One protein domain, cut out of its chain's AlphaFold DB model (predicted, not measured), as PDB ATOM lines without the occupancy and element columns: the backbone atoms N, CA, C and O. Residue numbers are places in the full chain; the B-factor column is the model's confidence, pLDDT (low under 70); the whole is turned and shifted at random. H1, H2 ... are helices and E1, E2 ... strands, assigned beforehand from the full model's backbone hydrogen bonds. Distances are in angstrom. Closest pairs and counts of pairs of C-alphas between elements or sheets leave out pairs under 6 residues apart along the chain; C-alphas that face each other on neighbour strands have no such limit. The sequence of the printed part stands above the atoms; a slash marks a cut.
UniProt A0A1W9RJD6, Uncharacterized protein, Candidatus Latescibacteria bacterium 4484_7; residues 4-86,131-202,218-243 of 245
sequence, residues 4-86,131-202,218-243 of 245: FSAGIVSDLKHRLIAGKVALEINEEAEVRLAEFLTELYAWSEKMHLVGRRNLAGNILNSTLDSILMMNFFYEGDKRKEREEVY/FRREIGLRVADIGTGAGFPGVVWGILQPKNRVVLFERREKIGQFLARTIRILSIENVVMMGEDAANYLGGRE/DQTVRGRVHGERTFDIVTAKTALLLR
ATOM      1  N   PHE A   4     188.478 108.773 114.649       84.56
ATOM      2  CA  PHE A   4     187.308 109.642 114.691       84.56
ATOM      3  C   PHE A   4     187.526 110.858 115.600       84.56
ATOM      4  O   PHE A   4     187.299 111.994 115.173       84.56
ATOM      5  N   SER A   5     187.989 110.650 116.837       82.25
ATOM      6  CA  SER A   5     188.280 111.757 117.758       82.25
ATOM      7  C   SER A   5     189.423 112.641 117.253       82.25
ATOM      8  O   SER A   5     189.317 113.868 117.329       82.25
ATOM      9  N   ALA A   6     190.450 112.042 116.640       83.31
ATOM     10  CA  ALA A   6     191.521 112.772 115.962       83.31
ATOM     11  C   ALA A   6     190.982 113.671 114.838       83.31
ATOM     12  O   ALA A   6     191.364 114.839 114.738       83.31
ATOM     13  N   GLY A   7     190.041 113.160 114.036       86.25
ATOM     14  CA  GLY A   7     189.359 113.929 112.994       86.25
ATOM     15  C   GLY A   7     188.607 115.142 113.548       86.25
ATOM     16  O   GLY A   7     188.788 116.253 113.051       86.25
ATOM     17  N   ILE A   8     187.831 114.972 114.628       86.19
ATOM     18  CA  ILE A   8     187.109 116.091 115.265       86.19
ATOM     19  C   ILE A   8     188.078 117.156 115.791       86.19
ATOM     20  O   ILE A   8     187.832 118.351 115.623       86.19
ATOM     21  N   VAL A   9     189.169 116.745 116.437       85.00
ATOM     22  CA  VAL A   9     190.166 117.674 116.986       85.00
ATOM     23  C   VAL A   9     190.903 118.422 115.874       85.00
ATOM     24  O   VAL A   9     191.120 119.632 115.987       85.00
ATOM     25  N   SER A  10     191.232 117.743 114.776       87.25
ATOM     26  CA  SER A  10     191.810 118.374 113.588       87.25
ATOM     27  C   SER A  10     190.860 119.424 112.995       87.25
ATOM     28  O   SER A  10     191.234 120.591 112.840       87.25
ATOM     29  N   ASP A  11     189.594 119.057 112.768       88.12
ATOM     30  CA  ASP A  11     188.556 119.963 112.264       88.12
ATOM     31  C   ASP A  11     188.358 121.178 113.178       88.12
ATOM     32  O   ASP A  11     188.185 122.310 112.710       88.12
ATOM     33  N   LEU A  12     188.404 120.960 114.494       87.06
ATOM     34  CA  LEU A  12     188.331 122.022 115.487       87.06
ATOM     35  C   LEU A  12     189.484 123.013 115.317       87.06
ATOM     36  O   LEU A  12     189.239 124.214 115.194       87.06
ATOM     37  N   LYS A  13     190.729 122.529 115.268       85.06
ATOM     38  CA  LYS A  13     191.917 123.375 115.081       85.06
ATOM     39  C   LYS A  13     191.841 124.173 113.784       85.06
ATOM     40  O   LYS A  13     192.056 125.386 113.805       85.06
ATOM     41  N   HIS A  14     191.462 123.534 112.678       87.19
ATOM     42  CA  HIS A  14     191.269 124.213 111.396       87.19
ATOM     43  C   HIS A  14     190.251 125.359 111.496       87.19
ATOM     44  O   HIS A  14     190.509 126.459 111.002       87.19
ATOM     45  N   ARG A  15     189.121 125.142 112.182       85.06
ATOM     46  CA  ARG A  15     188.095 126.177 112.389       85.06
ATOM     47  C   ARG A  15     188.556 127.307 113.303       85.06
ATOM     48  O   ARG A  15     188.219 128.456 113.033       85.06
ATOM     49  N   LEU A  16     189.327 127.013 114.348       80.88
ATOM     50  CA  LEU A  16     189.886 128.040 115.233       80.88
ATOM     51  C   LEU A  16     190.864 128.951 114.484       80.88
ATOM     52  O   LEU A  16     190.765 130.174 114.597       80.88
ATOM     53  N   ILE A  17     191.737 128.368 113.657       80.19
ATOM     54  CA  ILE A  17     192.668 129.114 112.799       80.19
ATOM     55  C   ILE A  17     191.896 129.971 111.789       80.19
ATOM     56  O   ILE A  17     192.136 131.174 111.688       80.19
ATOM     57  N   ALA A  18     190.933 129.378 111.074       77.12
ATOM     58  CA  ALA A  18     190.119 130.092 110.089       77.12
ATOM     59  C   ALA A  18     189.308 131.238 110.722       77.12
ATOM     60  O   ALA A  18     189.197 132.318 110.144       77.12
ATOM     61  N   GLY A  19     188.790 131.020 111.932       73.50
ATOM     62  CA  GLY A  19     188.079 132.018 112.731       73.50
ATOM     63  C   GLY A  19     188.980 133.053 113.411       73.50
ATOM     64  O   GLY A  19     188.458 133.916 114.111       73.50
ATOM     65  N   LYS A  20     190.309 132.979 113.225       73.12
ATOM     66  CA  LYS A  20     191.314 133.839 113.877       73.12
ATOM     67  C   LYS A  20     191.179 133.875 115.405       73.12
ATOM     68  O   LYS A  20     191.419 134.903 116.035       73.12
ATOM     69  N   VAL A  21     190.794 132.750 116.005       74.38
ATOM     70  CA  VAL A  21     190.680 132.618 117.459       74.38
ATOM     71  C   VAL A  21     192.081 132.424 118.035       74.38
ATOM     72  O   VAL A  21     192.750 131.442 117.726       74.38
ATOM     73  N   ALA A  22     192.521 133.342 118.897       66.19
ATOM     74  CA  ALA A  22     193.837 133.305 119.542       66.19
ATOM     75  C   ALA A  22     193.869 132.303 120.717       66.19
ATOM     76  O   ALA A  22     194.061 132.669 121.884       66.19
ATOM     77  N   LEU A  23     193.608 131.027 120.419       72.12
ATOM     78  CA  LEU A  23     193.588 129.919 121.370       72.12
ATOM     79  C   LEU A  23     194.516 128.805 120.904       72.12
ATOM     80  O   LEU A  23     194.165 128.023 120.027       72.12
ATOM     81  N   GLU A  24     195.692 128.731 121.520       73.31
ATOM     82  CA  GLU A  24     196.600 127.601 121.350       73.31
ATOM     83  C   GLU A  24     196.147 126.449 122.254       73.31
ATOM     84  O   GLU A  24     195.944 126.629 123.457       73.31
ATOM     85  N   ILE A  25     195.952 125.273 121.657       82.75
ATOM     86  CA  ILE A  25     195.697 124.016 122.365       82.75
ATOM     87  C   ILE A  25     197.037 123.286 122.414       82.75
ATOM     88  O   ILE A  25     197.571 122.938 121.361       82.75
ATOM     89  N   ASN A  26     197.596 123.107 123.612       86.31
ATOM     90  CA  ASN A  26     198.833 122.344 123.778       86.31
ATOM     91  C   ASN A  26     198.579 120.834 123.585       86.31
ATOM     92  O   ASN A  26     197.435 120.383 123.596       86.31
ATOM     93  N   GLU A  27     199.649 120.060 123.414       88.12
ATOM     94  CA  GLU A  27     199.571 118.620 123.124       88.12
ATOM     95  C   GLU A  27     198.836 117.832 124.223       88.12
ATOM     96  O   GLU A  27     198.004 116.974 123.941       88.12
ATOM     97  N   GLU A  28     199.070 118.166 125.489       89.56
ATOM     98  CA  GLU A  28     198.427 117.500 126.625       89.56
ATOM     99  C   GLU A  28     196.905 117.736 126.651       89.56
ATOM    100  O   GLU A  28     196.112 116.810 126.837       89.56
ATOM    101  N   ALA A  29     196.479 118.980 126.428       90.56
ATOM    102  CA  ALA A  29     195.075 119.352 126.345       90.56
ATOM    103  C   ALA A  29     194.415 118.773 125.091       90.56
ATOM    104  O   ALA A  29     193.241 118.421 125.131       90.56
ATOM    105  N   GLU A  30     195.157 118.639 123.993       91.00
ATOM    106  CA  GLU A  30     194.692 117.986 122.775       91.00
ATOM    107  C   GLU A  30     194.378 116.506 123.004       91.00
ATOM    108  O   GLU A  30     193.290 116.052 122.639       91.00
ATOM    109  N   VAL A  31     195.289 115.773 123.651       92.19
ATOM    110  CA  VAL A  31     195.086 114.359 123.995       92.19
ATOM    111  C   VAL A  31     193.855 114.200 124.885       92.19
ATOM    112  O   VAL A  31     192.951 113.437 124.543       92.19
ATOM    113  N   ARG A  32     193.759 114.979 125.970       94.31
ATOM    114  CA  ARG A  32     192.600 114.930 126.875       94.31
ATOM    115  C   ARG A  32     191.299 115.332 126.192       94.31
ATOM    116  O   ARG A  32     190.249 114.753 126.468       94.31
ATOM    117  N   LEU A  33     191.339 116.332 125.311       94.56
ATOM    118  CA  LEU A  33     190.159 116.748 124.568       94.56
ATOM    119  C   LEU A  33     189.689 115.616 123.658       94.56
ATOM    120  O   LEU A  33     188.504 115.307 123.660       94.56
ATOM    121  N   ALA A  34     190.588 114.950 122.938       93.44
ATOM    122  CA  ALA A  34     190.204 113.813 122.114       93.44
ATOM    123  C   ALA A  34     189.622 112.662 122.942       93.44
ATOM    124  O   ALA A  34     188.559 112.161 122.591       93.44
ATOM    125  N   GLU A  35     190.249 112.297 124.062       94.94
ATOM    126  CA  GLU A  35     189.730 111.263 124.968       94.94
ATOM    127  C   GLU A  35     188.324 111.605 125.483       94.94
ATOM    128  O   GLU A  35     187.438 110.745 125.507       94.94
ATOM    129  N   PHE A  36     188.081 112.875 125.828       96.62
ATOM    130  CA  PHE A  36     186.755 113.347 126.223       96.62
ATOM    131  C   PHE A  36     185.738 113.162 125.093       96.62
ATOM    132  O   PHE A  36     184.630 112.676 125.329       96.62
ATOM    133  N   LEU A  37     186.108 113.528 123.865       94.69
ATOM    134  CA  LEU A  37     185.235 113.430 122.696       94.69
ATOM    135  C   LEU A  37     184.955 111.968 122.315       94.69
ATOM    136  O   LEU A  37     183.820 111.657 121.949       94.69
ATOM    137  N   THR A  38     185.931 111.067 122.465       93.44
ATOM    138  CA  THR A  38     185.757 109.616 122.291       93.44
ATOM    139  C   THR A  38     184.742 109.062 123.286       93.44
ATOM    140  O   THR A  38     183.772 108.411 122.888       93.44
ATOM    141  N   GLU A  39     184.918 109.352 124.581       94.31
ATOM    142  CA  GLU A  39     183.979 108.924 125.624       94.31
ATOM    143  C   GLU A  39     182.581 109.500 125.370       94.31
ATOM    144  O   GLU A  39     181.580 108.780 125.409       94.31
ATOM    145  N   LEU A  40     182.495 110.789 125.039       94.25
ATOM    146  CA  LEU A  40     181.230 111.448 124.754       94.25
ATOM    147  C   LEU A  40     180.499 110.816 123.566       94.25
ATOM    148  O   LEU A  40     179.285 110.604 123.642       94.25
ATOM    149  N   TYR A  41     181.209 110.506 122.483       92.06
ATOM    150  CA  TYR A  41     180.624 109.866 121.311       92.06
ATOM    151  C   TYR A  41     180.068 108.480 121.658       92.06
ATOM    152  O   TYR A  41     178.873 108.235 121.472       92.06
ATOM    153  N   ALA A  42     180.892 107.620 122.266       90.75
ATOM    154  CA  ALA A  42     180.517 106.253 122.626       90.75
ATOM    155  C   ALA A  42     179.314 106.193 123.586       90.75
ATOM    156  O   ALA A  42     178.474 105.289 123.512       90.75
ATOM    157  N   TRP A  43     179.200 107.158 124.502       92.69
ATOM    158  CA  TRP A  43     178.076 107.233 125.436       92.69
ATOM    159  C   TRP A  43     176.838 107.924 124.860       92.69
ATOM    160  O   TRP A  43     175.726 107.587 125.270       92.69
ATOM    161  N   SER A  44     176.990 108.827 123.888       89.19
ATOM    162  CA  SER A  44     175.860 109.474 123.201       89.19
ATOM    163  C   SER A  44     175.017 108.486 122.380       89.19
ATOM    164  O   SER A  44     173.816 108.696 122.166       89.19
ATOM    165  N   GLU A  45     175.614 107.368 121.957       79.00
ATOM    166  CA  GLU A  45     174.882 106.247 121.358       79.00
ATOM    167  C   GLU A  45     173.986 105.553 122.394       79.00
ATOM    168  O   GLU A  45     172.799 105.315 122.150       79.00
ATOM    169  N   LYS A  46     174.518 105.317 123.597       86.06
ATOM    170  CA  LYS A  46     173.852 104.569 124.678       86.06
ATOM    171  C   LYS A  46     172.809 105.398 125.429       86.06
ATOM    172  O   LYS A  46     171.815 104.856 125.908       86.06
ATOM    173  N   MET A  47     172.997 106.713 125.520       88.12
ATOM    174  CA  MET A  47     172.078 107.628 126.197       88.12
ATOM    175  C   MET A  47     172.081 109.024 125.568       88.12
ATOM    176  O   MET A  47     173.037 109.440 124.928       88.12
ATOM    177  N   HIS A  48     170.993 109.776 125.742       85.12
ATOM    178  CA  HIS A  48     170.850 111.100 125.132       85.12
ATOM    179  C   HIS A  48     171.694 112.156 125.875       85.12
ATOM    180  O   HIS A  48     171.195 112.800 126.803       85.12
ATOM    181  N   LEU A  49     172.955 112.315 125.457       86.94
ATOM    182  CA  LEU A  49     173.882 113.370 125.903       86.94
ATOM    183  C   LEU A  49     173.906 114.553 124.928       86.94
ATOM    184  O   LEU A  49     173.706 115.701 125.324       86.94
ATOM    185  N   VAL A  50     174.105 114.256 123.644       86.69
ATOM    186  CA  VAL A  50     174.136 115.218 122.538       86.69
ATOM    187  C   VAL A  50     173.097 114.798 121.498       86.69
ATOM    188  O   VAL A  50     172.746 113.619 121.390       86.69
ATOM    189  N   GLY A  51     172.567 115.761 120.739       84.06
ATOM    190  CA  GLY A  51     171.609 115.481 119.673       84.06
ATOM    191  C   GLY A  51     172.152 114.424 118.703       84.06
ATOM    192  O   GLY A  51     173.230 114.589 118.140       84.06
ATOM    193  N   ARG A  52     171.401 113.336 118.501       85.12
ATOM    194  CA  ARG A  52     171.849 112.185 117.693       85.12
ATOM    195  C   ARG A  52     171.912 112.470 116.195       85.12
ATOM    196  O   ARG A  52     172.714 111.876 115.481       85.12
ATOM    197  N   ARG A  53     171.070 113.381 115.702       85.94
ATOM    198  CA  ARG A  53     171.106 113.808 114.300       85.94
ATOM    199  C   ARG A  53     172.395 114.594 114.072       85.94
ATOM    200  O   ARG A  53     172.520 115.675 114.630       85.94
ATOM    201  N   ASN A  54     173.305 114.072 113.248       89.62
ATOM    202  CA  ASN A  54     174.649 114.631 113.052       89.62
ATOM    203  C   ASN A  54     175.454 114.715 114.367       89.62
ATOM    204  O   ASN A  54     175.903 115.788 114.765       89.62
ATOM    205  N   LEU A  55     175.596 113.583 115.068       89.44
ATOM    206  CA  LEU A  55     176.258 113.513 116.376       89.44
ATOM    207  C   LEU A  55     177.666 114.129 116.364       89.44
ATOM    208  O   LEU A  55     177.947 115.001 117.183       89.44
ATOM    209  N   ALA A  56     178.513 113.736 115.409       89.69
ATOM    210  CA  ALA A  56     179.872 114.262 115.273       89.69
ATOM    211  C   ALA A  56     179.883 115.789 115.093       89.69
ATOM    212  O   ALA A  56     180.578 116.499 115.819       89.69
ATOM    213  N   GLY A  57     179.039 116.315 114.198       89.56
ATOM    214  CA  GLY A  57     178.916 117.756 113.992       89.56
ATOM    215  C   GLY A  57     178.389 118.498 115.222       89.56
ATOM    216  O   GLY A  57     178.861 119.590 115.529       89.56
ATOM    217  N   ASN A  58     177.454 117.912 115.972       92.06
ATOM    218  CA  ASN A  58     176.941 118.517 117.202       92.06
ATOM    219  C   ASN A  58     177.991 118.542 118.318       92.06
ATOM    220  O   ASN A  58     178.060 119.521 119.063       92.06
ATOM    221  N   ILE A  59     178.810 117.493 118.425       91.81
ATOM    222  CA  ILE A  59     179.945 117.434 119.352       91.81
ATOM    223  C   ILE A  59     180.979 118.504 118.983       91.81
ATOM    224  O   ILE A  59     181.369 119.296 119.845       91.81
ATOM    225  N   LEU A  60     181.364 118.589 117.705       90.75
ATOM    226  CA  LEU A  60     182.297 119.603 117.209       90.75
ATOM    227  C   LEU A  60     181.789 121.021 117.503       90.75
ATOM    228  O   LEU A  60     182.520 121.833 118.063       90.75
ATOM    229  N   ASN A  61     180.525 121.308 117.180       90.19
ATOM    230  CA  ASN A  61     179.932 122.624 117.413       90.19
ATOM    231  C   ASN A  61     179.857 122.965 118.907       90.19
ATOM    232  O   ASN A  61     180.219 124.071 119.286       90.19
ATOM    233  N   SER A  62     179.470 122.019 119.769       92.94
ATOM    234  CA  SER A  62     179.420 122.254 121.224       92.94
ATOM    235  C   SER A  62     180.811 122.526 121.808       92.94
ATOM    236  O   SER A  62     180.971 123.359 122.703       92.94
ATOM    237  N   THR A  63     181.831 121.854 121.270       92.81
ATOM    238  CA  THR A  63     183.236 122.074 121.640       92.81
ATOM    239  C   THR A  63     183.702 123.458 121.197       92.81
ATOM    240  O   THR A  63     184.256 124.207 122.001       92.81
ATOM    241  N   LEU A  64     183.414 123.837 119.949       88.69
ATOM    242  CA  LEU A  64     183.741 125.153 119.409       88.69
ATOM    243  C   LEU A  64     183.039 126.277 120.183       88.69
ATOM    244  O   LEU A  64     183.697 127.237 120.574       88.69
ATOM    245  N   ASP A  65     181.743 126.141 120.468       88.06
ATOM    246  CA  ASP A  65     180.972 127.110 121.256       88.06
ATOM    247  C   ASP A  65     181.576 127.293 122.655       88.06
ATOM    248  O   ASP A  65     181.736 128.420 123.131       88.06
ATOM    249  N   SER A  66     181.984 126.193 123.295       90.75
ATOM    250  CA  SER A  66     182.653 126.226 124.601       90.75
ATOM    251  C   SER A  66     183.969 127.004 124.538       90.75
ATOM    252  O   SER A  66     184.251 127.822 125.414       90.75
ATOM    253  N   ILE A  67     184.757 126.795 123.483       88.62
ATOM    254  CA  ILE A  67     186.040 127.466 123.261       88.62
ATOM    255  C   ILE A  67     185.863 128.956 122.965       88.62
ATOM    256  O   ILE A  67     186.555 129.785 123.557       88.62
ATOM    257  N   LEU A  68     184.928 129.308 122.084       84.19
ATOM    258  CA  LEU A  68     184.621 130.697 121.743       84.19
ATOM    259  C   LEU A  68     184.119 131.466 122.964       84.19
ATOM    260  O   LEU A  68     184.536 132.599 123.201       84.19
ATOM    261  N   MET A  69     183.275 130.831 123.778       83.38
ATOM    262  CA  MET A  69     182.811 131.416 125.027       83.38
ATOM    263  C   MET A  69     183.970 131.644 126.003       83.38
ATOM    264  O   MET A  69     184.061 132.721 126.586       83.38
ATOM    265  N   MET A  70     184.892 130.683 126.142       83.44
ATOM    266  CA  MET A  70     186.099 130.875 126.955       83.44
ATOM    267  C   MET A  70     186.918 132.060 126.446       83.44
ATOM    268  O   MET A  70     187.313 132.919 127.225       83.44
ATOM    269  N   ASN A  71     187.139 132.140 125.132       79.75
ATOM    270  CA  ASN A  71     187.906 133.226 124.533       79.75
ATOM    271  C   ASN A  71     187.296 134.595 124.869       79.75
ATOM    272  O   ASN A  71     188.009 135.490 125.310       79.75
ATOM    273  N   PHE A  72     185.970 134.721 124.769       76.12
ATOM    274  CA  PHE A  72     185.250 135.942 125.124       76.12
ATOM    275  C   PHE A  72     185.460 136.361 126.589       76.12
ATOM    276  O   PHE A  72     185.778 137.520 126.860       76.12
ATOM    277  N   PHE A  73     185.327 135.429 127.539       72.31
ATOM    278  CA  PHE A  73     185.500 135.743 128.963       72.31
ATOM    279  C   PHE A  73     186.934 136.167 129.305       72.31
ATOM    280  O   PHE A  73     187.131 137.082 130.100       72.31
ATOM    281  N   TYR A  74     187.932 135.550 128.671       71.75
ATOM    282  CA  TYR A  74     189.342 135.833 128.946       71.75
ATOM    283  C   TYR A  74     189.861 137.071 128.194       71.75
ATOM    284  O   TYR A  74     190.818 137.705 128.639       71.75
ATOM    285  N   GLU A  75     189.250 137.449 127.069       65.50
ATOM    286  CA  GLU A  75     189.549 138.707 126.371       65.50
ATOM    287  C   GLU A  75     188.938 139.926 127.072       65.50
ATOM    288  O   GLU A  75     189.583 140.976 127.140       65.50
ATOM    289  N   GLY A  76     187.732 139.791 127.637       58.16
ATOM    290  CA  GLY A  76     187.063 140.863 128.381       58.16
ATOM    291  C   GLY A  76     187.877 141.369 129.578       58.16
ATOM    292  O   GLY A  76     187.981 142.579 129.781       58.16
ATOM    293  N   ASP A  77     188.533 140.466 130.312       55.28
ATOM    294  CA  ASP A  77     189.428 140.832 131.419       55.28
ATOM    295  C   ASP A  77     190.676 141.597 130.937       55.28
ATOM    296  O   ASP A  77     191.090 142.559 131.581       55.28
ATOM    297  N   LYS A  78     191.235 141.266 129.761       53.34
ATOM    298  CA  LYS A  78     192.383 142.003 129.192       53.34
ATOM    299  C   LYS A  78     192.029 143.437 128.816       53.34
ATOM    300  O   LYS A  78     192.876 144.323 128.923       53.34
ATOM    301  N   ARG A  79     190.807 143.668 128.322       53.16
ATOM    302  CA  ARG A  79     190.344 145.015 127.969       53.16
ATOM    303  C   ARG A  79     190.213 145.883 129.217       53.16
ATOM    304  O   ARG A  79     190.719 146.997 129.205       53.16
ATOM    305  N   LYS A  80     189.647 145.335 130.297       48.75
ATOM    306  CA  LYS A  80     189.556 146.011 131.600       48.75
ATOM    307  C   LYS A  80     190.932 146.298 132.197       48.75
ATOM    308  O   LYS A  80     191.177 147.418 132.612       48.75
ATOM    309  N   GLU A  81     191.864 145.347 132.142       50.97
ATOM    310  CA  GLU A  81     193.236 145.547 132.637       50.97
ATOM    311  C   GLU A  81     193.993 146.606 131.812       50.97
ATOM    312  O   GLU A  81     194.683 147.453 132.371       50.97
ATOM    313  N   ARG A  82     193.812 146.638 130.483       49.22
ATOM    314  CA  ARG A  82     194.342 147.726 129.641       49.22
ATOM    315  C   ARG A  82     193.692 149.063 129.993       49.22
ATOM    316  O   ARG A  82     194.403 150.044 130.153       49.22
ATOM    317  N   GLU A  83     192.376 149.126 130.138       50.28
ATOM    318  CA  GLU A  83     191.674 150.360 130.503       50.28
ATOM    319  C   GLU A  83     192.041 150.846 131.920       50.28
ATOM    320  O   GLU A  83     192.154 152.049 132.124       50.28
ATOM    321  N   GLU A  84     192.330 149.959 132.874       52.00
ATOM    322  CA  GLU A  84     192.823 150.311 134.215       52.00
ATOM    323  C   GLU A  84     194.284 150.793 134.190       52.00
ATOM    324  O   GLU A  84     194.608 151.815 134.796       52.00
ATOM    325  N   VAL A  85     195.160 150.119 133.438       50.75
ATOM    326  CA  VAL A  85     196.579 150.496 133.298       50.75
ATOM    327  C   VAL A  85     196.744 151.803 132.512       50.75
ATOM    328  O   VAL A  85     197.534 152.660 132.904       50.75
ATOM    329  N   TYR A  86     195.986 151.997 131.427       46.31
ATOM    330  CA  TYR A  86     196.027 153.224 130.622       46.31
ATOM    331  C   TYR A  86     195.161 154.351 131.215       46.31
ATOM    332  O   TYR A  86     195.532 155.519 131.115       46.31
ATOM    333  N   PHE A 131     200.875 134.053 125.302       43.69
ATOM    334  CA  PHE A 131     200.802 134.146 126.765       43.69
ATOM    335  C   PHE A 131     199.339 134.369 127.160       43.69
ATOM    336  O   PHE A 131     198.804 135.486 127.161       43.69
ATOM    337  N   ARG A 132     198.651 133.285 127.509       54.72
ATOM    338  CA  ARG A 132     197.462 133.390 128.351       54.72
ATOM    339  C   ARG A 132     197.940 133.359 129.785       54.72
ATOM    340  O   ARG A 132     198.612 132.416 130.184       54.72
ATOM    341  N   ARG A 133     197.604 134.394 130.553       50.44
ATOM    342  CA  ARG A 133     197.751 134.367 132.007       50.44
ATOM    343  C   ARG A 133     197.019 133.118 132.496       50.44
ATOM    344  O   ARG A 133     195.843 132.936 132.184       50.44
ATOM    345  N   GLU A 134     197.712 132.247 133.210       56.41
ATOM    346  CA  GLU A 134     197.098 131.089 133.852       56.41
ATOM    347  C   GLU A 134     196.330 131.580 135.092       56.41
ATOM    348  O   GLU A 134     196.781 131.463 136.230       56.41
ATOM    349  N   ILE A 135     195.204 132.254 134.860       63.41
ATOM    350  CA  ILE A 135     194.285 132.701 135.907       63.41
ATOM    351  C   ILE A 135     193.545 131.471 136.431       63.41
ATOM    352  O   ILE A 135     192.890 130.772 135.666       63.41
ATOM    353  N   GLY A 136     193.674 131.193 137.730       79.12
ATOM    354  CA  GLY A 136     192.936 130.118 138.386       79.12
ATOM    355  C   GLY A 136     191.546 130.584 138.794       79.12
ATOM    356  O   GLY A 136     191.349 130.978 139.942       79.12
ATOM    357  N   LEU A 137     190.599 130.574 137.853       84.12
ATOM    358  CA  LEU A 137     189.223 131.008 138.105       84.12
ATOM    359  C   LEU A 137     188.385 129.883 138.707       84.12
ATOM    360  O   LEU A 137     188.522 128.718 138.334       84.12
ATOM    361  N   ARG A 138     187.459 130.233 139.600       83.38
ATOM    362  CA  ARG A 138     186.398 129.337 140.065       83.38
ATOM    363  C   ARG A 138     185.201 129.453 139.133       83.38
ATOM    364  O   ARG A 138     184.584 130.512 139.037       83.38
ATOM    365  N   VAL A 139     184.861 128.358 138.470       87.62
ATOM    366  CA  VAL A 139     183.799 128.293 137.464       87.62
ATOM    367  C   VAL A 139     182.683 127.387 137.969       87.62
ATOM    368  O   VAL A 139     182.949 126.256 138.369       87.62
ATOM    369  N   ALA A 140     181.441 127.864 137.931       89.25
ATOM    370  CA  ALA A 140     180.251 127.039 138.119       89.25
ATOM    371  C   ALA A 140     179.566 126.812 136.772       89.25
ATOM    372  O   ALA A 140     179.161 127.778 136.127       89.25
ATOM    373  N   ASP A 141     179.393 125.554 136.375       91.25
ATOM    374  CA  ASP A 141     178.664 125.181 135.164       91.25
ATOM    375  C   ASP A 141     177.311 124.553 135.503       91.25
ATOM    376  O   ASP A 141     177.214 123.383 135.878       91.25
ATOM    377  N   ILE A 142     176.254 125.360 135.412       89.38
ATOM    378  CA  ILE A 142     174.902 125.005 135.836       89.38
ATOM    379  C   ILE A 142     174.142 124.325 134.698       89.38
ATOM    380  O   ILE A 142     173.814 124.940 133.679       89.38
ATOM    381  N   GLY A 143     173.782 123.057 134.917       88.25
ATOM    382  CA  GLY A 143     173.130 122.235 133.901       88.25
ATOM    383  C   GLY A 143     174.101 121.876 132.780       88.25
ATOM    384  O   GLY A 143     173.761 122.037 131.606       88.25
ATOM    385  N   THR A 144     175.298 121.412 133.155       90.00
ATOM    386  CA  THR A 144     176.420 121.134 132.238       90.00
ATOM    387  C   THR A 144     176.071 120.118 131.134       90.00
ATOM    388  O   THR A 144     176.716 120.062 130.081       90.00
ATOM    389  N   GLY A 145     175.028 119.298 131.330       92.81
ATOM    390  CA  GLY A 145     174.598 118.293 130.364       92.81
ATOM    391  C   GLY A 145     175.741 117.345 130.007       92.81
ATOM    392  O   GLY A 145     176.286 116.664 130.860       92.81
ATOM    393  N   ALA A 146     176.137 117.312 128.737       94.81
ATOM    394  CA  ALA A 146     177.227 116.461 128.258       94.81
ATOM    395  C   ALA A 146     178.637 116.859 128.755       94.81
ATOM    396  O   ALA A 146     179.606 116.211 128.368       94.81
ATOM    397  N   GLY A 147     178.760 117.895 129.593       95.31
ATOM    398  CA  GLY A 147     180.036 118.419 130.088       95.31
ATOM    399  C   GLY A 147     180.463 119.720 129.409       95.31
ATOM    400  O   GLY A 147     181.624 120.110 129.510       95.31
ATOM    401  N   PHE A 148     179.553 120.387 128.693       94.75
ATOM    402  CA  PHE A 148     179.834 121.648 128.010       94.75
ATOM    403  C   PHE A 148     179.209 122.822 128.770       94.75
ATOM    404  O   PHE A 148     178.011 122.771 129.055       94.75
ATOM    405  N   PRO A 149     179.953 123.922 128.978       95.00
ATOM    406  CA  PRO A 149     181.372 124.139 128.655       95.00
ATOM    407  C   PRO A 149     182.380 123.521 129.638       95.00
ATOM    408  O   PRO A 149     183.574 123.502 129.339       95.00
ATOM    409  N   GLY A 150     181.941 123.092 130.824       94.81
ATOM    410  CA  GLY A 150     182.822 122.978 131.985       94.81
ATOM    411  C   GLY A 150     183.985 121.989 131.846       94.81
ATOM    412  O   GLY A 150     185.103 122.320 132.234       94.81
ATOM    413  N   VAL A 151     183.772 120.814 131.244       96.94
ATOM    414  CA  VAL A 151     184.850 119.829 131.022       96.94
ATOM    415  C   VAL A 151     185.870 120.366 130.017       96.94
ATOM    416  O   VAL A 151     187.072 120.285 130.262       96.94
ATOM    417  N   VAL A 152     185.406 120.992 128.930       95.88
ATOM    418  CA  VAL A 152     186.286 121.605 127.917       95.88
ATOM    419  C   VAL A 152     187.157 122.693 128.547       95.88
ATOM    420  O   VAL A 152     188.355 122.757 128.289       95.88
ATOM    421  N   TRP A 153     186.585 123.528 129.412       93.62
ATOM    422  CA  TRP A 153     187.340 124.573 130.106       93.62
ATOM    423  C   TRP A 153     188.328 124.011 131.124       93.62
ATOM    424  O   TRP A 153     189.420 124.554 131.262       93.62
ATOM    425  N   GLY A 154     187.967 122.928 131.817       93.44
ATOM    426  CA  GLY A 154     188.872 122.232 132.730       93.44
ATOM    427  C   GLY A 154     190.103 121.672 132.020       93.44
ATOM    428  O   GLY A 154     191.213 121.840 132.516       93.44
ATOM    429  N   ILE A 155     189.907 121.095 130.828       94.94
ATOM    430  CA  ILE A 155     190.982 120.570 129.972       94.94
ATOM    431  C   ILE A 155     191.876 121.698 129.445       94.94
ATOM    432  O   ILE A 155     193.099 121.608 129.527       94.94
ATOM    433  N   LEU A 156     191.279 122.757 128.890       91.69
ATOM    434  CA  LEU A 156     192.028 123.827 128.221       91.69
ATOM    435  C   LEU A 156     192.650 124.843 129.186       91.69
ATOM    436  O   LEU A 156     193.538 125.594 128.784       91.69
ATOM    437  N   GLN A 157     192.178 124.900 130.430       89.88
ATOM    438  CA  GLN A 157     192.746 125.748 131.470       89.88
ATOM    439  C   GLN A 157     192.860 124.977 132.796       89.88
ATOM    440  O   GLN A 157     192.011 125.129 133.683       89.88
ATOM    441  N   PRO A 158     193.934 124.182 132.966       89.19
ATOM    442  CA  PRO A 158     194.136 123.327 134.139       89.19
ATOM    443  C   PRO A 158     194.177 124.073 135.480       89.19
ATOM    444  O   PRO A 158     193.935 123.478 136.528       89.19
ATOM    445  N   LYS A 159     194.453 125.385 135.478       87.50
ATOM    446  CA  LYS A 159     194.451 126.196 136.707       87.50
ATOM    447  C   LYS A 159     193.054 126.569 137.204       87.50
ATOM    448  O   LYS A 159     192.917 126.960 138.365       87.50
ATOM    449  N   ASN A 160     192.026 126.470 136.361       88.12
ATOM    450  CA  ASN A 160     190.651 126.735 136.778       88.12
ATOM    451  C   ASN A 160     190.165 125.676 137.751       88.12
ATOM    452  O   ASN A 160     190.480 124.508 137.587       88.12
ATOM    453  N   ARG A 161     189.310 126.065 138.691       90.12
ATOM    454  CA  ARG A 161     188.532 125.145 139.520       90.12
ATOM    455  C   ARG A 161     187.106 125.123 139.003       90.12
ATOM    456  O   ARG A 161     186.365 126.080 139.214       90.12
ATOM    457  N   VAL A 162     186.729 124.053 138.319       90.75
ATOM    458  CA  VAL A 162     185.421 123.930 137.678       90.75
ATOM    459  C   VAL A 162     184.515 123.026 138.506       90.75
ATOM    460  O   VAL A 162     184.875 121.897 138.827       90.75
ATOM    461  N   VAL A 163     183.319 123.508 138.829       91.50
ATOM    462  CA  VAL A 163     182.255 122.727 139.464       91.50
ATOM    463  C   VAL A 163     181.119 122.560 138.467       91.50
ATOM    464  O   VAL A 163     180.544 123.542 138.001       91.50
ATOM    465  N   LEU A 164     180.804 121.314 138.134       92.69
ATOM    466  CA  LEU A 164     179.728 120.949 137.224       92.69
ATOM    467  C   LEU A 164     178.477 120.605 138.025       92.69
ATOM    468  O   LEU A 164     178.533 119.720 138.873       92.69
ATOM    469  N   PHE A 165     177.346 121.236 137.722       89.75
ATOM    470  CA  PHE A 165     176.054 120.895 138.316       89.75
ATOM    471  C   PHE A 165     175.172 120.188 137.291       89.75
ATOM    472  O   PHE A 165     174.871 120.739 136.227       89.75
ATOM    473  N   GLU A 166     174.721 118.979 137.621       90.56
ATOM    474  CA  GLU A 166     173.779 118.211 136.808       90.56
ATOM    475  C   GLU A 166     172.850 117.379 137.696       90.56
ATOM    476  O   GLU A 166     173.290 116.576 138.512       90.56
ATOM    477  N   ARG A 167     171.537 117.544 137.501       88.62
ATOM    478  CA  ARG A 167     170.502 116.878 138.310       88.62
ATOM    479  C   ARG A 167     170.195 115.467 137.816       88.62
ATOM    480  O   ARG A 167     169.668 114.640 138.554       88.62
ATOM    481  N   ARG A 168     170.466 115.182 136.542       89.50
ATOM    482  CA  ARG A 168     170.224 113.866 135.951       89.50
ATOM    483  C   ARG A 168     171.341 112.912 136.344       89.50
ATOM    484  O   ARG A 168     172.406 112.912 135.733       89.50
ATOM    485  N   GLU A 169     171.035 112.024 137.281       89.25
ATOM    486  CA  GLU A 169     171.973 111.054 137.855       89.25
ATOM    487  C   GLU A 169     172.812 110.305 136.804       89.25
ATOM    488  O   GLU A 169     174.034 110.282 136.898       89.25
ATOM    489  N   LYS A 170     172.188 109.767 135.745       91.25
ATOM    490  CA  LYS A 170     172.908 109.042 134.678       91.25
ATOM    491  C   LYS A 170     173.959 109.900 133.963       91.25
ATOM    492  O   LYS A 170     175.010 109.390 133.586       91.25
ATOM    493  N   ILE A 171     173.680 111.191 133.773       92.31
ATOM    494  CA  ILE A 171     174.632 112.127 133.164       92.31
ATOM    495  C   ILE A 171     175.741 112.457 134.165       92.31
ATOM    496  O   ILE A 171     176.912 112.395 133.803       92.31
ATOM    497  N   GLY A 172     175.394 112.720 135.428       91.44
ATOM    498  CA  GLY A 172     176.373 112.945 136.493       91.44
ATOM    499  C   GLY A 172     177.333 111.762 136.681       91.44
ATOM    500  O   GLY A 172     178.541 111.959 136.781       91.44
ATOM    501  N   GLN A 173     176.829 110.523 136.641       91.25
ATOM    502  CA  GLN A 173     177.644 109.303 136.707       91.25
ATOM    503  C   GLN A 173     178.596 109.175 135.511       91.25
ATOM    504  O   GLN A 173     179.770 108.850 135.697       91.25
ATOM    505  N   PHE A 174     178.113 109.463 134.297       94.38
ATOM    506  CA  PHE A 174     178.959 109.529 133.107       94.38
ATOM    507  C   PHE A 174     180.063 110.571 133.271       94.38
ATOM    508  O   PHE A 174     181.231 110.221 133.147       94.38
ATOM    509  N   LEU A 175     179.722 111.810 133.629       94.88
ATOM    510  CA  LEU A 175     180.697 112.885 133.802       94.88
ATOM    511  C   LEU A 175     181.728 112.555 134.878       94.88
ATOM    512  O   LEU A 175     182.920 112.698 134.639       94.88
ATOM    513  N   ALA A 176     181.292 112.053 136.035       92.00
ATOM    514  CA  ALA A 176     182.193 111.658 137.113       92.00
ATOM    515  C   ALA A 176     183.147 110.531 136.686       92.00
ATOM    516  O   ALA A 176     184.315 110.542 137.064       92.00
ATOM    517  N   ARG A 177     182.679 109.561 135.889       94.38
ATOM    518  CA  ARG A 177     183.544 108.522 135.314       94.38
ATOM    519  C   ARG A 177     184.522 109.116 134.297       94.38
ATOM    520  O   ARG A 177     185.707 108.816 134.374       94.38
ATOM    521  N   THR A 178     184.038 109.943 133.376       94.88
ATOM    522  CA  THR A 178     184.845 110.553 132.314       94.88
ATOM    523  C   THR A 178     185.940 111.445 132.897       94.88
ATOM    524  O   THR A 178     187.097 111.273 132.544       94.88
ATOM    525  N   ILE A 179     185.629 112.297 133.879       92.00
ATOM    526  CA  ILE A 179     186.612 113.124 134.603       92.00
ATOM    527  C   ILE A 179     187.741 112.273 135.205       92.00
ATOM    528  O   ILE A 179     188.910 112.626 135.073       92.00
ATOM    529  N   ARG A 180     187.406 111.130 135.825       90.50
ATOM    530  CA  ARG A 180     188.412 110.212 136.387       90.50
ATOM    531  C   ARG A 180     189.298 109.586 135.314       90.50
ATOM    532  O   ARG A 180     190.491 109.461 135.538       90.50
ATOM    533  N   ILE A 181     188.728 109.199 134.172       90.38
ATOM    534  CA  ILE A 181     189.488 108.610 133.056       90.38
ATOM    535  C   ILE A 181     190.467 109.625 132.474       90.38
ATOM    536  O   ILE A 181     191.637 109.308 132.302       90.38
ATOM    537  N   LEU A 182     190.003 110.856 132.266       90.75
ATOM    538  CA  LEU A 182     190.821 111.962 131.760       90.75
ATOM    539  C   LEU A 182     191.890 112.431 132.758       90.75
ATOM    540  O   LEU A 182     192.746 113.242 132.405       90.75
ATOM    541  N   SER A 183     191.820 111.958 134.009       91.75
ATOM    542  CA  SER A 183     192.709 112.357 135.104       91.75
ATOM    543  C   SER A 183     192.787 113.882 135.270       91.75
ATOM    544  O   SER A 183     193.864 114.443 135.462       91.75
ATOM    545  N   ILE A 184     191.640 114.566 135.165       88.12
ATOM    546  CA  ILE A 184     191.538 116.020 135.365       88.12
ATOM    547  C   ILE A 184     191.071 116.321 136.792       88.12
ATOM    548  O   ILE A 184     189.908 116.147 137.145       88.12
ATOM    549  N   GLU A 185     191.994 116.767 137.641       87.06
ATOM    550  CA  GLU A 185     191.735 116.995 139.074       87.06
ATOM    551  C   GLU A 185     190.996 118.307 139.356       87.06
ATOM    552  O   GLU A 185     190.410 118.512 140.418       87.06
ATOM    553  N   ASN A 186     191.027 119.219 138.391       91.19
ATOM    554  CA  ASN A 186     190.535 120.577 138.529       91.19
ATOM    555  C   ASN A 186     189.039 120.719 138.178       91.19
ATOM    556  O   ASN A 186     188.500 121.828 138.196       91.19
ATOM    557  N   VAL A 187     188.363 119.600 137.890       93.56
ATOM    558  CA  VAL A 187     186.934 119.524 137.568       93.56
ATOM    559  C   VAL A 187     186.228 118.594 138.551       93.56
ATOM    560  O   VAL A 187     186.602 117.435 138.705       93.56
ATOM    561  N   VAL A 188     185.163 119.078 139.188       90.62
ATOM    562  CA  VAL A 188     184.358 118.308 140.145       90.62
ATOM    563  C   VAL A 188     182.909 118.248 139.681       90.62
ATOM    564  O   VAL A 188     182.335 119.258 139.283       90.62
ATOM    565  N   MET A 189     182.303 117.063 139.756       91.56
ATOM    566  CA  MET A 189     180.891 116.840 139.435       91.56
ATOM    567  C   MET A 189     180.043 116.872 140.711       91.56
ATOM    568  O   MET A 189     180.306 116.111 141.642       91.56
ATOM    569  N   MET A 190     179.014 117.719 140.721       87.19
ATOM    570  CA  MET A 190     177.986 117.820 141.756       87.19
ATOM    571  C   MET A 190     176.638 117.348 141.197       87.19
ATOM    572  O   MET A 190     176.071 117.954 140.285       87.19
ATOM    573  N   GLY A 191     176.118 116.257 141.764       79.69
ATOM    574  CA  GLY A 191     174.852 115.629 141.363       79.69
ATOM    575  C   GLY A 191     173.606 116.318 141.931       79.69
ATOM    576  O   GLY A 191     172.625 115.644 142.234       79.69
ATOM    577  N   GLU A 192     173.659 117.629 142.155       74.44
ATOM    578  CA  GLU A 192     172.610 118.402 142.820       74.44
ATOM    579  C   GLU A 192     172.285 119.700 142.070       74.44
ATOM    580  O   GLU A 192     172.972 120.100 141.127       74.44
ATOM    581  N   ASP A 193     171.196 120.356 142.476       74.12
ATOM    582  CA  ASP A 193     170.875 121.695 141.995       74.12
ATOM    583  C   ASP A 193     171.892 122.706 142.545       74.12
ATOM    584  O   ASP A 193     172.180 122.716 143.745       74.12
ATOM    585  N   ALA A 194     172.399 123.590 141.684       73.12
ATOM    586  CA  ALA A 194     173.312 124.652 142.097       73.12
ATOM    587  C   ALA A 194     172.717 125.522 143.219       73.12
ATOM    588  O   ALA A 194     173.456 125.985 144.084       73.12
ATOM    589  N   ALA A 195     171.391 125.706 143.256       69.44
ATOM    590  CA  ALA A 195     170.719 126.449 144.320       69.44
ATOM    591  C   ALA A 195     170.877 125.796 145.708       69.44
ATOM    592  O   ALA A 195     171.050 126.505 146.702       69.44
ATOM    593  N   ASN A 196     170.879 124.459 145.776       68.44
ATOM    594  CA  ASN A 196     171.059 123.718 147.029       68.44
ATOM    595  C   ASN A 196     172.505 123.831 147.522       68.44
ATOM    596  O   ASN A 196     172.743 124.151 148.688       68.44
ATOM    597  N   TYR A 197     173.467 123.666 146.610       64.81
ATOM    598  CA  TYR A 197     174.897 123.800 146.903       64.81
ATOM    599  C   TYR A 197     175.266 125.192 147.442       64.81
ATOM    600  O   TYR A 197     176.157 125.348 148.278       64.81
ATOM    601  N   LEU A 198     174.556 126.216 146.973       61.19
ATOM    602  CA  LEU A 198     174.754 127.609 147.354       61.19
ATOM    603  C   LEU A 198     174.048 128.017 148.664       61.19
ATOM    604  O   LEU A 198     174.114 129.182 149.047       61.19
ATOM    605  N   GLY A 199     173.409 127.082 149.379       51.75
ATOM    606  CA  GLY A 199     172.833 127.327 150.708       51.75
ATOM    607  C   GLY A 199     171.339 127.666 150.733       51.75
ATOM    608  O   GLY A 199     170.830 128.080 151.778       51.75
ATOM    609  N   GLY A 200     170.611 127.466 149.632       46.09
ATOM    610  CA  GLY A 200     169.154 127.566 149.625       46.09
ATOM    611  C   GLY A 200     168.513 126.357 150.306       46.09
ATOM    612  O   GLY A 200     168.319 125.323 149.675       46.09
ATOM    613  N   ARG A 201     168.146 126.475 151.589       35.28
ATOM    614  CA  ARG A 201     167.114 125.596 152.162       35.28
ATOM    615  C   ARG A 201     165.827 125.771 151.351       35.28
ATOM    616  O   ARG A 201     165.512 126.885 150.939       35.28
ATOM    617  N   GLU A 202     165.097 124.676 151.144       41.81
ATOM    618  CA  GLU A 202     163.745 124.659 150.577       41.81
ATOM    619  C   GLU A 202     162.899 125.813 151.140       41.81
ATOM    620  O   GLU A 202     162.483 125.744 152.296       41.81
ATOM    621  N   ASP A 218     175.956 144.789 128.412       32.19
ATOM    622  CA  ASP A 218     177.226 144.438 129.073       32.19
ATOM    623  C   ASP A 218     177.082 143.982 130.538       32.19
ATOM    624  O   ASP A 218     177.274 144.754 131.470       32.19
ATOM    625  N   GLN A 219     176.750 142.704 130.773       30.58
ATOM    626  CA  GLN A 219     176.776 142.139 132.129       30.58
ATOM    627  C   GLN A 219     177.467 140.775 132.196       30.58
ATOM    628  O   GLN A 219     176.890 139.713 131.970       30.58
ATOM    629  N   THR A 220     178.743 140.837 132.578       34.09
ATOM    630  CA  THR A 220     179.428 139.806 133.361       34.09
ATOM    631  C   THR A 220     178.740 139.713 134.728       34.09
ATOM    632  O   THR A 220     178.867 140.634 135.534       34.09
ATOM    633  N   VAL A 221     178.023 138.629 135.032       33.91
ATOM    634  CA  VAL A 221     177.485 138.431 136.389       33.91
ATOM    635  C   VAL A 221     178.568 137.777 137.249       33.91
ATOM    636  O   VAL A 221     178.704 136.556 137.270       33.91
ATOM    637  N   ARG A 222     179.360 138.591 137.962       35.50
ATOM    638  CA  ARG A 222     180.149 138.118 139.113       35.50
ATOM    639  C   ARG A 222     179.164 137.812 140.244       35.50
ATOM    640  O   ARG A 222     178.778 138.703 140.995       35.50
ATOM    641  N   GLY A 223     178.694 136.570 140.316       35.38
ATOM    642  CA  GLY A 223     177.747 136.141 141.342       35.38
ATOM    643  C   GLY A 223     178.401 136.131 142.724       35.38
ATOM    644  O   GLY A 223     179.255 135.293 143.010       35.38
ATOM    645  N   ARG A 224     177.997 137.047 143.611       33.56
ATOM    646  CA  ARG A 224     178.299 136.958 145.044       33.56
ATOM    647  C   ARG A 224     177.145 136.198 145.699       33.56
ATOM    648  O   ARG A 224     176.028 136.702 145.718       33.56
ATOM    649  N   VAL A 225     177.406 134.992 146.199       37.91
ATOM    650  CA  VAL A 225     176.394 134.162 146.868       37.91
ATOM    651  C   VAL A 225     176.773 133.983 148.337       37.91
ATOM    652  O   VAL A 225     177.952 133.854 148.672       37.91
ATOM    653  N   HIS A 226     175.781 134.099 149.218       29.59
ATOM    654  CA  HIS A 226     175.944 134.164 150.669       29.59
ATOM    655  C   HIS A 226     176.573 132.874 151.231       29.59
ATOM    656  O   HIS A 226     176.035 131.791 151.039       29.59
ATOM    657  N   GLY A 227     177.686 133.012 151.966       36.75
ATOM    658  CA  GLY A 227     178.400 131.912 152.631       36.75
ATOM    659  C   GLY A 227     179.697 131.503 151.923       36.75
ATOM    660  O   GLY A 227     179.726 130.459 151.294       36.75
ATOM    661  N   GLU A 228     180.746 132.334 152.020       42.59
ATOM    662  CA  GLU A 228     182.178 132.123 151.659       42.59
ATOM    663  C   GLU A 228     182.565 131.476 150.301       42.59
ATOM    664  O   GLU A 228     183.732 131.521 149.911       42.59
ATOM    665  N   ARG A 229     181.633 130.931 149.518       53.97
ATOM    666  CA  ARG A 229     181.882 130.197 148.271       53.97
ATOM    667  C   ARG A 229     181.436 131.031 147.078       53.97
ATOM    668  O   ARG A 229     180.323 130.904 146.581       53.97
ATOM    669  N   THR A 230     182.320 131.916 146.631       67.75
ATOM    670  CA  THR A 230     182.109 132.747 145.439       67.75
ATOM    671  C   THR A 230     182.663 132.070 144.183       67.75
ATOM    672  O   THR A 230     183.741 131.478 144.221       67.75
ATOM    673  N   PHE A 231     181.926 132.157 143.072       76.50
ATOM    674  CA  PHE A 231     182.395 131.764 141.741       76.50
ATOM    675  C   PHE A 231     182.748 133.015 140.940       76.50
ATOM    676  O   PHE A 231     182.030 134.013 140.990       76.50
ATOM    677  N   ASP A 232     183.853 132.959 140.203       79.06
ATOM    678  CA  ASP A 232     184.309 134.059 139.357       79.06
ATOM    679  C   ASP A 232     183.524 134.086 138.037       79.06
ATOM    680  O   ASP A 232     183.214 135.158 137.515       79.06
ATOM    681  N   ILE A 233     183.149 132.901 137.533       81.50
ATOM    682  CA  ILE A 233     182.312 132.720 136.342       81.50
ATOM    683  C   ILE A 233     181.185 131.730 136.642       81.50
ATOM    684  O   ILE A 233     181.414 130.665 137.217       81.50
ATOM    685  N   VAL A 234     179.975 132.059 136.188       83.38
ATOM    686  CA  VAL A 234     178.827 131.145 136.173       83.38
ATOM    687  C   VAL A 234     178.358 130.962 134.732       83.38
ATOM    688  O   VAL A 234     178.003 131.933 134.063       83.38
ATOM    689  N   THR A 235     178.340 129.720 134.256       84.19
ATOM    690  CA  THR A 235     177.799 129.343 132.949       84.19
ATOM    691  C   THR A 235     176.480 128.612 133.135       84.19
ATOM    692  O   THR A 235     176.297 127.841 134.071       84.19
ATOM    693  N   ALA A 236     175.525 128.879 132.248       80.88
ATOM    694  CA  ALA A 236     174.267 128.153 132.198       80.88
ATOM    695  C   ALA A 236     173.775 128.125 130.755       80.88
ATOM    696  O   ALA A 236     173.759 129.154 130.074       80.88
ATOM    697  N   LYS A 237     173.299 126.966 130.296       62.78
ATOM    698  CA  LYS A 237     172.766 126.808 128.932       62.78
ATOM    699  C   LYS A 237     171.641 127.810 128.613       62.78
ATOM    700  O   LYS A 237     171.513 128.264 127.478       62.78
ATOM    701  N   THR A 238     170.868 128.213 129.622       43.44
ATOM    702  CA  THR A 238     169.784 129.203 129.498       43.44
ATOM    703  C   THR A 238     170.289 130.641 129.323       43.44
ATOM    704  O   THR A 238     169.620 131.432 128.662       43.44
ATOM    705  N   ALA A 239     171.476 130.988 129.830       40.66
ATOM    706  CA  ALA A 239     172.026 132.340 129.694       40.66
ATOM    707  C   ALA A 239     172.402 132.672 128.234       40.66
ATOM    708  O   ALA A 239     172.260 133.813 127.805       40.66
ATOM    709  N   LEU A 240     172.783 131.666 127.434       35.56
ATOM    710  CA  LEU A 240     173.044 131.829 125.996       35.56
ATOM    711  C   LEU A 240     171.756 131.974 125.159       35.56
ATOM    712  O   LEU A 240     171.761 132.610 124.105       35.56
ATOM    713  N   LEU A 241     170.641 131.398 125.621       28.48
ATOM    714  CA  LEU A 241     169.348 131.403 124.919       28.48
ATOM    715  C   LEU A 241     168.619 132.754 124.981       28.48
ATOM    716  O   LEU A 241     167.774 133.023 124.129       28.48
ATOM    717  N   LEU A 242     168.976 133.632 125.922       28.44
ATOM    718  CA  LEU A 242     168.410 134.982 126.036       28.44
ATOM    719  C   LEU A 242     168.972 135.980 125.004       28.44
ATOM    720  O   LEU A 242     168.492 137.106 124.935       28.44
ATOM    721  N   ARG A 243     169.938 135.572 124.165       29.61
ATOM    722  CA  ARG A 243     170.500 136.387 123.068       29.61
ATOM    723  C   ARG A 243     169.899 136.109 121.683       29.61
ATOM    724  O   ARG A 243     170.282 136.773 120.728       29.61
TER     725      ARG A 243
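This is residues 4 to 86, 131 to 202 and 218 to 243 of the 245 residues of an uncharacterized protein of Candidatus Latescibacteria bacterium 4484_7 (UniProt A0A1W9RJD6). A small sheet of four parallel strands has H4 and H5 over one face, and H4 is held between this sheet and a group of three long crossing helices, H1, H2 and H3. The far end of H3, residues 79 to 86, sticks out free. The printed part has 181 residues, with seven named helices and four named strands that follow along the chain as H1 H2 H3 E1 H4 E2 H5 E3 H6 E4 H7; the sheet is ordered E3 E2 E1 E4, and the class is mixed, helices and strands. It is compact, with a radius of gyration of the C-alphas of 16.4 A and spans of 46 by 45 by 32 A.

Find C-alpha 4 at (187.308, 109.642, 114.691); from there H1 runs to residue 18, 21.1 A. H2 is residues 27 to 46, 29.3 A, and H3 is residues 55 to 86, 46.6 A, ending at C-alpha 86 (196.027, 153.224, 130.622). After a cut come E1 (138 to 142), H4 (150 to 156), E2 (161 to 165), H5 (169 to 181, 18.3 A), E3 (187 to 190) and H6 (194 to 197). Past a second cut, look for E4 at 233 to 236 and H7 at 237 to 241, ending at C-alpha 241 (169.348, 131.403, 124.919).

Start at the sheet, where E3 and E4 are edge strands. N 188 and O 162 of E3 and E2 are 2.9 A apart, N 139 and O 161 of E1 and E2 2.8 A, and N 140 and O 233 of E1 and E4 2.9 A, each within hydrogen-bond range. E1, H4, E2 and E2, H5, E3 are strand-helix-strand units, parallel neighbour strands joined through a helix, with right-handed crossovers. H4 and H5 lie on the same face, making two layers, helices on one face of a sheet, at heights over the sheet of 8.4 A and 8.8 A. H6 only grazes the sheet; H7 is only just not on it, with 4 pairs of C-alphas within 10 A. Move outward: H2 touches H4 at a shallow tilt of 30 degrees, opposite ways, closest at the C-alphas of Ala 29 and Ile 155, 5.6 A. H2 and H3 form a helical hairpin, closest at C-alphas 37 and 59, 7.4 A. H1 touches H2 at a steep tilt of 57 degrees, closest at C-alphas 5 and 34, 5.2 A. Every O i to N i+4 pair is within hydrogen-bond range in H1, H4 and H5; H2 has 15 of 16, H3 26 of 28, and H7 0 of 1, with 1 of 2 O i to N i+3 pairs; H6 is too short for an O i to N i+4 pair.

The C-alphas of Lys 46 and Tyr 86, the two farthest apart, are 53.8 A apart. Residues 87 to 130 and 203 to 217 are not printed; the gaps are 20.0 A and 32.2 A between C-alphas. Of the links printed whole, none is long. Mean pLDDT of the printed part is 77.5; residues under 70 include 75 to 86, 218 to 230 and 237 to 243.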